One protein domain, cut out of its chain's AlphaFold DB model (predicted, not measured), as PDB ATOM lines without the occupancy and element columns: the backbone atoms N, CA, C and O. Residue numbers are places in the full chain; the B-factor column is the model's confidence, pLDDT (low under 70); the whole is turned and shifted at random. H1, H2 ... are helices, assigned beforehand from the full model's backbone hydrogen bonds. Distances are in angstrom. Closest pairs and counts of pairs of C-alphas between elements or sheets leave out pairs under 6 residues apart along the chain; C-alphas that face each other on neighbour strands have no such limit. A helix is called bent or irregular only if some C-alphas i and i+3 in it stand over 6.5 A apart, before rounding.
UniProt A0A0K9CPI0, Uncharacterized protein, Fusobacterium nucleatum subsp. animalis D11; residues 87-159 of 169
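AT A GLANCE: This is residues 87 to 159 of the 169 residues of an uncharacterized protein of Fusobacterium nucleatum subsp. animalis D11 (UniProt A0A0K9CPI0). Three helices form a small body with their centres in a triangle: H1 and H3 are roughly side by side and run opposite ways, and the longer H4 crosses both at a steep slant. The very short H2 makes a corner just after the end of H1, and a long loop of residues 127 to 138 joins H3 to the beginning of H4. The printed part has 73 residues with four named helices, in the order H1, H2, H3, H4, and no named strand; the class is all helix. The whole is compact, with a radius of gyration of the C-alphas of 12.3 A, and spans 33 by 23 by 18 A.

HOW THE PARTS SIT: H1, residues 91 to 104, touches H4, residues 139 to 159, at a steep tilt of 52 degrees, and the two run the same way. H1 touches H4 with residues 94 to 99 alone, and H4 touches H1 with residues 143 to 150 alone; the closest C-alphas are those of Ile 98 and Leu 147, 6.7 A apart. H2, residues 106 to 109, touches H1 only at the corner by their link, and only just, with 3 pairs of C-alphas within 8 A; the closest are those of Met 103 and Phe 109, 5.5 A apart. H2 is apart from H4 and from H3, residues 118 to 126. H3 is close to H1 but not clearly touching, the closest C-alphas being those of Ile 99 and Ser 118 at 7.7 A; they run opposite ways at a shallow tilt of 33 degrees, only just short of steep. H3 and H4 only just touch, with 3 pairs of C-alphas within 8 A, through residues 146 to 153 of H4; the closest C-alphas are those of Ile 121 and Ile 150, 6.5 A apart. H3 and H4 run opposite ways at a steep tilt of 53 degrees. In H1 and H3 every O i to N i+4 pair is within hydrogen-bond range, in H4 14 of 17 are, and H2 is too short for such a pair, its one O i to N i+3 pair being out of range.

IN THESE COORDINATES: H1 begins at C-alpha 91, (110.783, 129.999, 83.890), and measures 19.9 A from first to last C-alpha. H3 measures 12.5 A and begins at C-alpha 118, (117.563, 131.175, 70.784). H4 measures 30.9 A and ends at C-alpha 159, (133.876, 140.576, 70.498). It has a kink of 32 degrees near residue 153 and is only just irregular: C-alphas 154 and 157 are 6.7 A apart.

THE WHOLE: The two C-alphas farthest apart are those of Gly 87 and Arg 159, at 39.5 A. The printed part has no cut. The link from H1 to H2 is tight, that from H2 to H3 is short with 8 residues, and that from H3 to H4 is long with 12. The mean pLDDT of the printed part is 83.6; it is under 70 at residue 110, residues 113 to 116 and residues 156 to 159.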
ATOM      1  N   GLY A  87      97.875 132.380  87.000       90.44
ATOM      2  CA  GLY A  87      98.808 133.471  87.295       90.44
ATOM      3  C   GLY A  87     100.192 133.006  87.768       90.44
ATOM      4  O   GLY A  87     100.941 133.800  88.334       90.44
ATOM      5  N   LYS A  88     100.524 131.726  87.571       92.88
ATOM      6  CA  LYS A  88     101.794 131.110  87.972       92.88
ATOM      7  C   LYS A  88     102.554 130.719  86.720       92.88
ATOM      8  O   LYS A  88     102.164 129.780  86.036       92.88
ATOM      9  N   PHE A  89     103.628 131.440  86.435       93.94
ATOM     10  CA  PHE A  89     104.426 131.225  85.236       93.94
ATOM     11  C   PHE A  89     105.613 130.323  85.534       93.94
ATOM     12  O   PHE A  89     106.226 130.443  86.595       93.94
ATOM     13  N   SER A  90     105.956 129.448  84.593       94.56
ATOM     14  CA  SER A  90     107.237 128.746  84.634       94.56
ATOM     15  C   SER A  90     108.366 129.625  84.091       94.56
ATOM     16  O   SER A  90     108.129 130.554  83.308       94.56
ATOM     17  N   TYR A  91     109.613 129.321  84.463       93.88
ATOM     18  CA  TYR A  91     110.783 129.999  83.890       93.88
ATOM     19  C   TYR A  91     110.824 129.874  82.366       93.88
ATOM     20  O   TYR A  91     111.204 130.823  81.683       93.88
ATOM     21  N   LYS A  92     110.361 128.746  81.812       91.62
ATOM     22  CA  LYS A  92     110.190 128.564  80.368       91.62
ATOM     23  C   LYS A  92     109.342 129.685  79.772       91.62
ATOM     24  O   LYS A  92     109.783 130.357  78.846       91.62
ATOM     25  N   THR A  93     108.149 129.900  80.316       92.06
ATOM     26  CA  THR A  93     107.210 130.908  79.813       92.06
ATOM     27  C   THR A  93     107.752 132.322  79.975       92.06
ATOM     28  O   THR A  93     107.563 133.155  79.089       92.06
ATOM     29  N   LEU A  94     108.454 132.600  81.078       93.00
ATOM     30  CA  LEU A  94     109.104 133.889  81.302       93.00
ATOM     31  C   LEU A  94     110.132 134.193  80.206       93.00
ATOM     32  O   LEU A  94     110.076 135.237  79.555       93.00
ATOM     33  N   VAL A  95     111.038 133.248  79.969       91.81
ATOM     34  CA  VAL A  95     112.119 133.363  78.985       91.81
ATOM     35  C   VAL A  95     111.570 133.450  77.567       91.81
ATOM     36  O   VAL A  95     112.000 134.315  76.802       91.81
ATOM     37  N   ASP A  96     110.596 132.603  77.230       89.88
ATOM     38  CA  ASP A  96     109.929 132.613  75.928       89.88
ATOM     39  C   ASP A  96     109.335 133.996  75.631       89.88
ATOM     40  O   ASP A  96     109.559 134.539  74.548       89.88
ATOM     41  N   LYS A  97     108.654 134.608  76.611       89.81
ATOM     42  CA  LYS A  97     108.081 135.956  76.478       89.81
ATOM     43  C   LYS A  97     109.143 137.041  76.326       89.81
ATOM     44  O   LYS A  97     108.970 137.931  75.498       89.81
ATOM     45  N   ILE A  98     110.234 136.983  77.094       90.50
ATOM     46  CA  ILE A  98     111.331 137.957  76.973       90.50
ATOM     47  C   ILE A  98     111.943 137.889  75.568       90.50
ATOM     48  O   ILE A  98     112.128 138.923  74.926       90.50
ATOM     49  N   ILE A  99     112.220 136.679  75.071       87.19
ATOM     50  CA  ILE A  99     112.758 136.474  73.721       87.19
ATOM     51  C   ILE A  99     111.761 136.963  72.666       87.19
ATOM     52  O   ILE A  99     112.175 137.637  71.725       87.19
ATOM     53  N   GLU A 100     110.467 136.671  72.815       87.00
ATOM     54  CA  GLU A 100     109.432 137.130  71.884       87.00
ATOM     55  C   GLU A 100     109.403 138.661  71.799       87.00
ATOM     56  O   GLU A 100     109.565 139.201  70.708       87.00
ATOM     57  N   ILE A 101     109.343 139.365  72.934       87.19
ATOM     58  CA  ILE A 101     109.355 140.840  72.980       87.19
ATOM     59  C   ILE A 101     110.600 141.413  72.286       87.19
ATOM     60  O   ILE A 101     110.508 142.370  71.516       87.19
ATOM     61  N   ILE A 102     111.767 140.824  72.545       84.50
ATOM     62  CA  ILE A 102     113.043 141.245  71.961       84.50
ATOM     63  C   ILE A 102     113.064 141.065  70.437       84.50
ATOM     64  O   ILE A 102     113.581 141.924  69.722       84.50
ATOM     65  N   MET A 103     112.539 139.942  69.946       80.50
ATOM     66  CA  MET A 103     112.556 139.600  68.523       80.50
ATOM     67  C   MET A 103     111.497 140.356  67.716       80.50
ATOM     68  O   MET A 103     111.701 140.594  66.526       80.50
ATOM     69  N   GLU A 104     110.387 140.741  68.345       82.88
ATOM     70  CA  GLU A 104     109.341 141.546  67.710       82.88
ATOM     71  C   GLU A 104     109.703 143.025  67.569       82.88
ATOM     72  O   GLU A 104     109.201 143.700  66.666       82.88
ATOM     73  N   ASP A 105     110.578 143.551  68.428       84.00
ATOM     74  CA  ASP A 105     111.082 144.911  68.274       84.00
ATOM     75  C   ASP A 105     112.059 144.974  67.088       84.00
ATOM     76  O   ASP A 105     113.246 144.668  67.208       84.00
ATOM     77  N   GLU A 106     111.575 145.431  65.929       73.62
ATOM     78  CA  GLU A 106     112.379 145.574  64.706       73.62
ATOM     79  C   GLU A 106     113.663 146.401  64.912       73.62
ATOM     80  O   GLU A 106     114.707 146.116  64.307       73.62
ATOM     81  N   LYS A 107     113.631 147.427  65.778       77.19
ATOM     82  CA  LYS A 107     114.813 148.259  66.058       77.19
ATOM     83  C   LYS A 107     115.851 147.470  66.832       77.19
ATOM     84  O   LYS A 107     117.047 147.684  66.624       77.19
ATOM     85  N   PHE A 108     115.404 146.606  67.731       72.69
ATOM     86  CA  PHE A 108     116.273 145.748  68.511       72.69
ATOM     87  C   PHE A 108     116.796 144.583  67.665       72.69
ATOM     88  O   PHE A 108     118.010 144.407  67.568       72.69
ATOM     89  N   PHE A 109     115.912 143.897  66.936       71.00
ATOM     90  CA  PHE A 109     116.237 142.818  66.004       71.00
ATOM     91  C   PHE A 109     117.299 143.223  64.981       71.00
ATOM     92  O   PHE A 109     118.255 142.486  64.751       71.00
ATOM     93  N   SER A 110     117.208 144.435  64.419       69.69
ATOM     94  CA  SER A 110     118.203 144.929  63.454       69.69
ATOM     95  C   SER A 110     119.629 145.053  64.020       69.69
ATOM     96  O   SER A 110     120.589 145.090  63.248       69.69
ATOM     97  N   LYS A 111     119.782 145.120  65.350       71.31
ATOM     98  CA  LYS A 111     121.068 145.252  66.054       71.31
ATOM     99  C   LYS A 111     121.585 143.932  66.629       71.31
ATOM    100  O   LYS A 111     122.738 143.887  67.057       71.31
ATOM    101  N   ILE A 112     120.750 142.896  66.666       70.25
ATOM    102  CA  ILE A 112     121.113 141.577  67.182       70.25
ATOM    103  C   ILE A 112     122.064 140.875  66.201       70.25
ATOM    104  O   ILE A 112     121.894 140.947  64.979       70.25
ATOM    105  N   SER A 113     123.069 140.169  66.731       63.03
ATOM    106  CA  SER A 113     123.880 139.253  65.926       63.03
ATOM    107  C   SER A 113     123.006 138.138  65.347       63.03
ATOM    108  O   SER A 113     122.419 137.355  66.091       63.03
ATOM    109  N   LYS A 114     122.958 138.019  64.014       64.00
ATOM    110  CA  LYS A 114     122.209 136.957  63.311       64.00
ATOM    111  C   LYS A 114     122.723 135.540  63.606       64.00
ATOM    112  O   LYS A 114     122.089 134.578  63.187       64.00
ATOM    113  N   GLU A 115     123.876 135.418  64.262       60.16
ATOM    114  CA  GLU A 115     124.509 134.137  64.588       60.16
ATOM    115  C   GLU A 115     124.018 133.553  65.920       60.16
ATOM    116  O   GLU A 115     124.078 132.341  66.100       60.16
ATOM    117  N   THR A 116     123.508 134.377  66.844       65.69
ATOM    118  CA  THR A 116     123.084 133.901  68.167       65.69
ATOM    119  C   THR A 116     121.743 133.177  68.067       65.69
ATOM    120  O   THR A 116     120.711 133.789  67.783       65.69
ATOM    121  N   SER A 117     121.740 131.867  68.326       71.44
ATOM    122  CA  SER A 117     120.514 131.065  68.318       71.44
ATOM    123  C   SER A 117     119.764 131.182  69.645       71.44
ATOM    124  O   SER A 117     120.362 131.050  70.713       71.44
ATOM    125  N   SER A 118     118.430 131.286  69.598       74.75
ATOM    126  CA  SER A 118     117.563 131.175  70.784       74.75
ATOM    127  C   SER A 118     117.847 129.906  71.604       74.75
ATOM    128  O   SER A 118     117.680 129.903  72.819       74.75
ATOM    129  N   LYS A 119     118.328 128.832  70.960       79.19
ATOM    130  CA  LYS A 119     118.703 127.579  71.633       79.19
ATOM    131  C   LYS A 119     119.905 127.737  72.564       79.19
ATOM    132  O   LYS A 119     119.899 127.150  73.637       79.19
ATOM    133  N   GLU A 120     120.908 128.514  72.164       81.12
ATOM    134  CA  GLU A 120     122.104 128.762  72.981       81.12
ATOM    135  C   GLU A 120     121.757 129.600  74.211       81.12
ATOM    136  O   GLU A 120     122.211 129.306  75.309       81.12
ATOM    137  N   ILE A 121     120.882 130.594  74.037       83.50
ATOM    138  CA  ILE A 121     120.369 131.420  75.135       83.50
ATOM    139  C   ILE A 121     119.609 130.568  76.154       83.50
ATOM    140  O   ILE A 121     119.836 130.693  77.353       83.50
ATOM    141  N   ILE A 122     118.720 129.692  75.681       85.00
ATOM    142  CA  ILE A 122     117.967 128.788  76.557       85.00
ATOM    143  C   ILE A 122     118.915 127.856  77.318       85.00
ATOM    144  O   ILE A 122     118.673 127.574  78.488       85.00
ATOM    145  N   GLU A 123     119.986 127.378  76.684       86.38
ATOM    146  CA  GLU A 123     120.959 126.509  77.345       86.38
ATOM    147  C   GLU A 123     121.772 127.249  78.414       86.38
ATOM    148  O   GLU A 123     121.951 126.716  79.506       86.38
ATOM    149  N   ASP A 124     122.189 128.491  78.152       86.69
ATOM    150  CA  ASP A 124     122.830 129.337  79.164       86.69
ATOM    151  C   ASP A 124     121.896 129.546  80.367       86.69
ATOM    152  O   ASP A 124     122.320 129.398  81.509       86.69
ATOM    153  N   ILE A 125     120.608 129.807  80.120       88.44
ATOM    154  CA  ILE A 125     119.607 129.992  81.179       88.44
ATOM    155  C   ILE A 125     119.426 128.733  82.022       88.44
ATOM    156  O   ILE A 125     119.364 128.833  83.243       88.44
ATOM    157  N   LYS A 126     119.379 127.547  81.405       89.31
ATOM    158  CA  LYS A 126     119.273 126.279  82.145       89.31
ATOM    159  C   LYS A 126     120.422 126.049  83.125       89.31
ATOM    160  O   LYS A 126     120.239 125.278  84.055       89.31
ATOM    161  N   ASN A 127     121.585 126.670  82.924       89.00
ATOM    162  CA  ASN A 127     122.699 126.553  83.868       89.00
ATOM    163  C   ASN A 127     122.514 127.426  85.120       89.00
ATOM    164  O   ASN A 127     123.164 127.172  86.130       89.00
ATOM    165  N   GLU A 128     121.640 128.431  85.059       88.69
ATOM    166  CA  GLU A 128     121.379 129.383  86.147       88.69
ATOM    167  C   GLU A 128     120.136 129.013  86.978       88.69
ATOM    168  O   GLU A 128     119.912 129.585  88.041       88.69
ATOM    169  N   ILE A 129     119.323 128.057  86.513       90.06
ATOM    170  CA  ILE A 129     118.091 127.613  87.183       90.06
ATOM    171  C   ILE A 129     118.062 126.097  87.354       90.06
ATOM    172  O   ILE A 129     118.664 125.357  86.585       90.06
ATOM    173  N   GLU A 130     117.294 125.612  88.329       87.12
ATOM    174  CA  GLU A 130     117.117 124.169  88.535       87.12
ATOM    175  C   GLU A 130     116.354 123.510  87.374       87.12
ATOM    176  O   GLU A 130     116.723 122.438  86.895       87.12
ATOM    177  N   SER A 131     115.274 124.149  86.915       92.25
ATOM    178  CA  SER A 131     114.461 123.658  85.807       92.25
ATOM    179  C   SER A 131     113.675 124.785  85.151       92.25
ATOM    180  O   SER A 131     113.133 125.665  85.817       92.25
ATOM    181  N   LEU A 132     113.536 124.705  83.826       90.50
ATOM    182  CA  LEU A 132     112.657 125.584  83.053       90.50
ATOM    183  C   LEU A 132     111.176 125.394  83.410       90.50
ATOM    184  O   LEU A 132     110.381 126.307  83.206       90.50
ATOM    185  N   ASP A 133     110.796 124.228  83.928       91.31
ATOM    186  CA  ASP A 133     109.417 123.946  84.334       91.31
ATOM    187  C   ASP A 133     109.102 124.418  85.763       91.31
ATOM    188  O   ASP A 133     107.937 124.389  86.161       91.31
ATOM    189  N   SER A 134     110.103 124.878  86.521       93.12
ATOM    190  CA  SER A 134     109.891 125.442  87.855       93.12
ATOM    191  C   SER A 134     109.106 126.751  87.782       93.12
ATOM    192  O   SER A 134     109.250 127.527  86.834       93.12
ATOM    193  N   ILE A 135     108.272 126.985  88.797       93.88
ATOM    194  CA  ILE A 135     107.467 128.203  88.925       93.88
ATOM    195  C   ILE A 135     108.387 129.365  89.308       93.88
ATOM    196  O   ILE A 135     109.238 129.223  90.182       93.88
ATOM    197  N   VAL A 136     108.188 130.508  88.660       94.19
ATOM    198  CA  VAL A 136     108.876 131.761  88.967       94.19
ATOM    199  C   VAL A 136     108.353 132.301  90.296       94.19
ATOM    200  O   VAL A 136     107.152 132.544  90.438       94.19
ATOM    201  N   GLU A 137     109.245 132.489  91.267       91.94
ATOM    202  CA  GLU A 137     108.884 133.008  92.591       91.94
ATOM    203  C   GLU A 137     108.855 134.538  92.607       91.94
ATOM    204  O   GLU A 137     107.911 135.129  93.138       91.94
ATOM    205  N   ASN A 138     109.851 135.182  91.984       93.31
ATOM    206  CA  ASN A 138     109.959 136.633  91.909       93.31
ATOM    207  C   ASN A 138     110.089 137.099  90.455       93.31
ATOM    208  O   ASN A 138     111.180 137.272  89.919       93.31
ATOM    209  N   ILE A 139     108.936 137.348  89.829       90.81
ATOM    210  CA  ILE A 139     108.859 137.736  88.417       90.81
ATOM    211  C   ILE A 139     109.719 138.965  88.110       90.81
ATOM    212  O   ILE A 139     110.340 138.986  87.055       90.81
ATOM    213  N   GLU A 140     109.763 139.980  88.976       91.94
ATOM    214  CA  GLU A 140     110.485 141.225  88.685       91.94
ATOM    215  C   GLU A 140     112.003 141.013  88.674       91.94
ATOM    216  O   GLU A 140     112.663 141.358  87.690       91.94
ATOM    217  N   GLU A 141     112.540 140.395  89.729       93.81
ATOM    218  CA  GLU A 141     113.977 140.118  89.859       93.81
ATOM    219  C   GLU A 141     114.460 139.153  88.770       93.81
ATOM    220  O   GLU A 141     115.449 139.427  88.084       93.81
ATOM    221  N   ASP A 142     113.717 138.067  88.547       94.38
ATOM    222  CA  ASP A 142     114.058 137.062  87.542       94.38
ATOM    223  C   ASP A 142     113.952 137.635  86.121       94.38
ATOM    224  O   ASP A 142     114.820 137.386  85.278       94.38
ATOM    225  N   CYS A 143     112.939 138.471  85.843       93.19
ATOM    226  CA  CYS A 143     112.842 139.186  84.568       93.19
ATOM    227  C   CYS A 143     114.075 140.046  84.316       93.19
ATOM    228  O   CYS A 143     114.646 139.982  83.227       93.19
ATOM    229  N   GLU A 144     114.476 140.870  85.287       93.69
ATOM    230  CA  GLU A 144     115.621 141.765  85.130       93.69
ATOM    231  C   GLU A 144     116.918 140.975  84.924       93.69
ATOM    232  O   GLU A 144     117.727 141.310  84.047       93.69
ATOM    233  N   PHE A 145     117.103 139.893  85.680       93.81
ATOM    234  CA  PHE A 145     118.252 139.008  85.549       93.81
ATOM    235  C   PHE A 145     118.340 138.390  84.146       93.81
ATOM    236  O   PHE A 145     119.347 138.575  83.447       93.81
ATOM    237  N   PHE A 146     117.276 137.720  83.686       93.69
ATOM    238  CA  PHE A 146     117.279 137.061  82.378       93.69
ATOM    239  C   PHE A 146     117.328 138.058  81.230       93.69
ATOM    240  O   PHE A 146     118.067 137.832  80.273       93.69
ATOM    241  N   LEU A 147     116.623 139.187  81.324       91.00
ATOM    242  CA  LEU A 147     116.692 140.243  80.318       91.00
ATOM    243  C   LEU A 147     118.138 140.713  80.134       91.00
ATOM    244  O   LEU A 147     118.647 140.739  79.014       91.00
ATOM    245  N   ASN A 148     118.841 141.013  81.227       89.62
ATOM    246  CA  ASN A 148     120.240 141.428  81.171       89.62
ATOM    247  C   ASN A 148     121.149 140.349  80.569       89.62
ATOM    248  O   ASN A 148     122.066 140.672  79.808       89.62
ATOM    249  N   MET A 149     120.916 139.077  80.890       89.62
ATOM    250  CA  MET A 149     121.698 137.969  80.345       89.62
ATOM    251  C   MET A 149     121.472 137.786  78.839       89.62
ATOM    252  O   MET A 149     122.435 137.713  78.071       89.62
ATOM    253  N   ILE A 150     120.210 137.806  78.405       88.38
ATOM    254  CA  ILE A 150     119.796 137.667  77.007       88.38
ATOM    255  C   ILE A 150     120.345 138.827  76.166       88.38
ATOM    256  O   ILE A 150     120.972 138.606  75.128       88.38
ATOM    257  N   ILE A 151     120.195 140.070  76.641       85.69
ATOM    258  CA  ILE A 151     120.758 141.254  75.974       85.69
ATOM    259  C   ILE A 151     122.282 141.140  75.894       85.69
ATOM    260  O   ILE A 151     122.869 141.392  74.841       85.69
ATOM    261  N   LYS A 152     122.963 140.728  76.972       84.75
ATOM    262  CA  LYS A 152     124.419 140.548  76.921       84.75
ATOM    263  C   LYS A 152     124.816 139.554  75.834       84.75
ATOM    264  O   LYS A 152     125.732 139.848  75.069       84.75
ATOM    265  N   LYS A 153     124.121 138.422  75.725       82.19
ATOM    266  CA  LYS A 153     124.414 137.407  74.710       82.19
ATOM    267  C   LYS A 153     124.235 137.955  73.292       82.19
ATOM    268  O   LYS A 153     125.170 137.897  72.499       82.19
ATOM    269  N   PHE A 154     123.095 138.589  73.014       77.94
ATOM    270  CA  PHE A 154     122.801 139.136  71.686       77.94
ATOM    271  C   PHE A 154     123.779 140.226  71.215       77.94
ATOM    272  O   PHE A 154     124.003 140.358  70.009       77.94
ATOM    273  N   PHE A 155     124.365 141.006  72.134       73.69
ATOM    274  CA  PHE A 155     125.232 142.142  71.786       73.69
ATOM    275  C   PHE A 155     126.736 141.878  71.961       73.69
ATOM    276  O   PHE A 155     127.536 142.462  71.222       73.69
ATOM    277  N   PHE A 156     127.159 141.043  72.919       64.44
ATOM    278  CA  PHE A 156     128.579 140.895  73.280       64.44
ATOM    279  C   PHE A 156     129.304 139.706  72.641       64.44
ATOM    280  O   PHE A 156     130.539 139.746  72.604       64.44
ATOM    281  N   ASP A 157     128.615 138.717  72.057       56.72
ATOM    282  CA  ASP A 157     129.307 137.660  71.291       56.72
ATOM    283  C   ASP A 157     130.051 138.205  70.051       56.72
ATOM    284  O   ASP A 157     131.026 137.614  69.583       56.72
ATOM    285  N   ASN A 158     129.739 139.437  69.629       47.91
ATOM    286  CA  ASN A 158     130.478 140.195  68.610       47.91
ATOM    287  C   ASN A 158     131.978 140.423  68.910       47.91
ATOM    288  O   ASN A 158     132.731 140.753  67.995       47.91
ATOM    289  N   ARG A 159     132.458 140.292  70.160       46.56
ATOM    290  CA  ARG A 159     133.876 140.576  70.498       46.56
ATOM    291  C   ARG A 159     134.796 139.356  70.554       46.56
ATOM    292  O   ARG A 159     135.999 139.538  70.758       46.56
TER     293      ARG A 159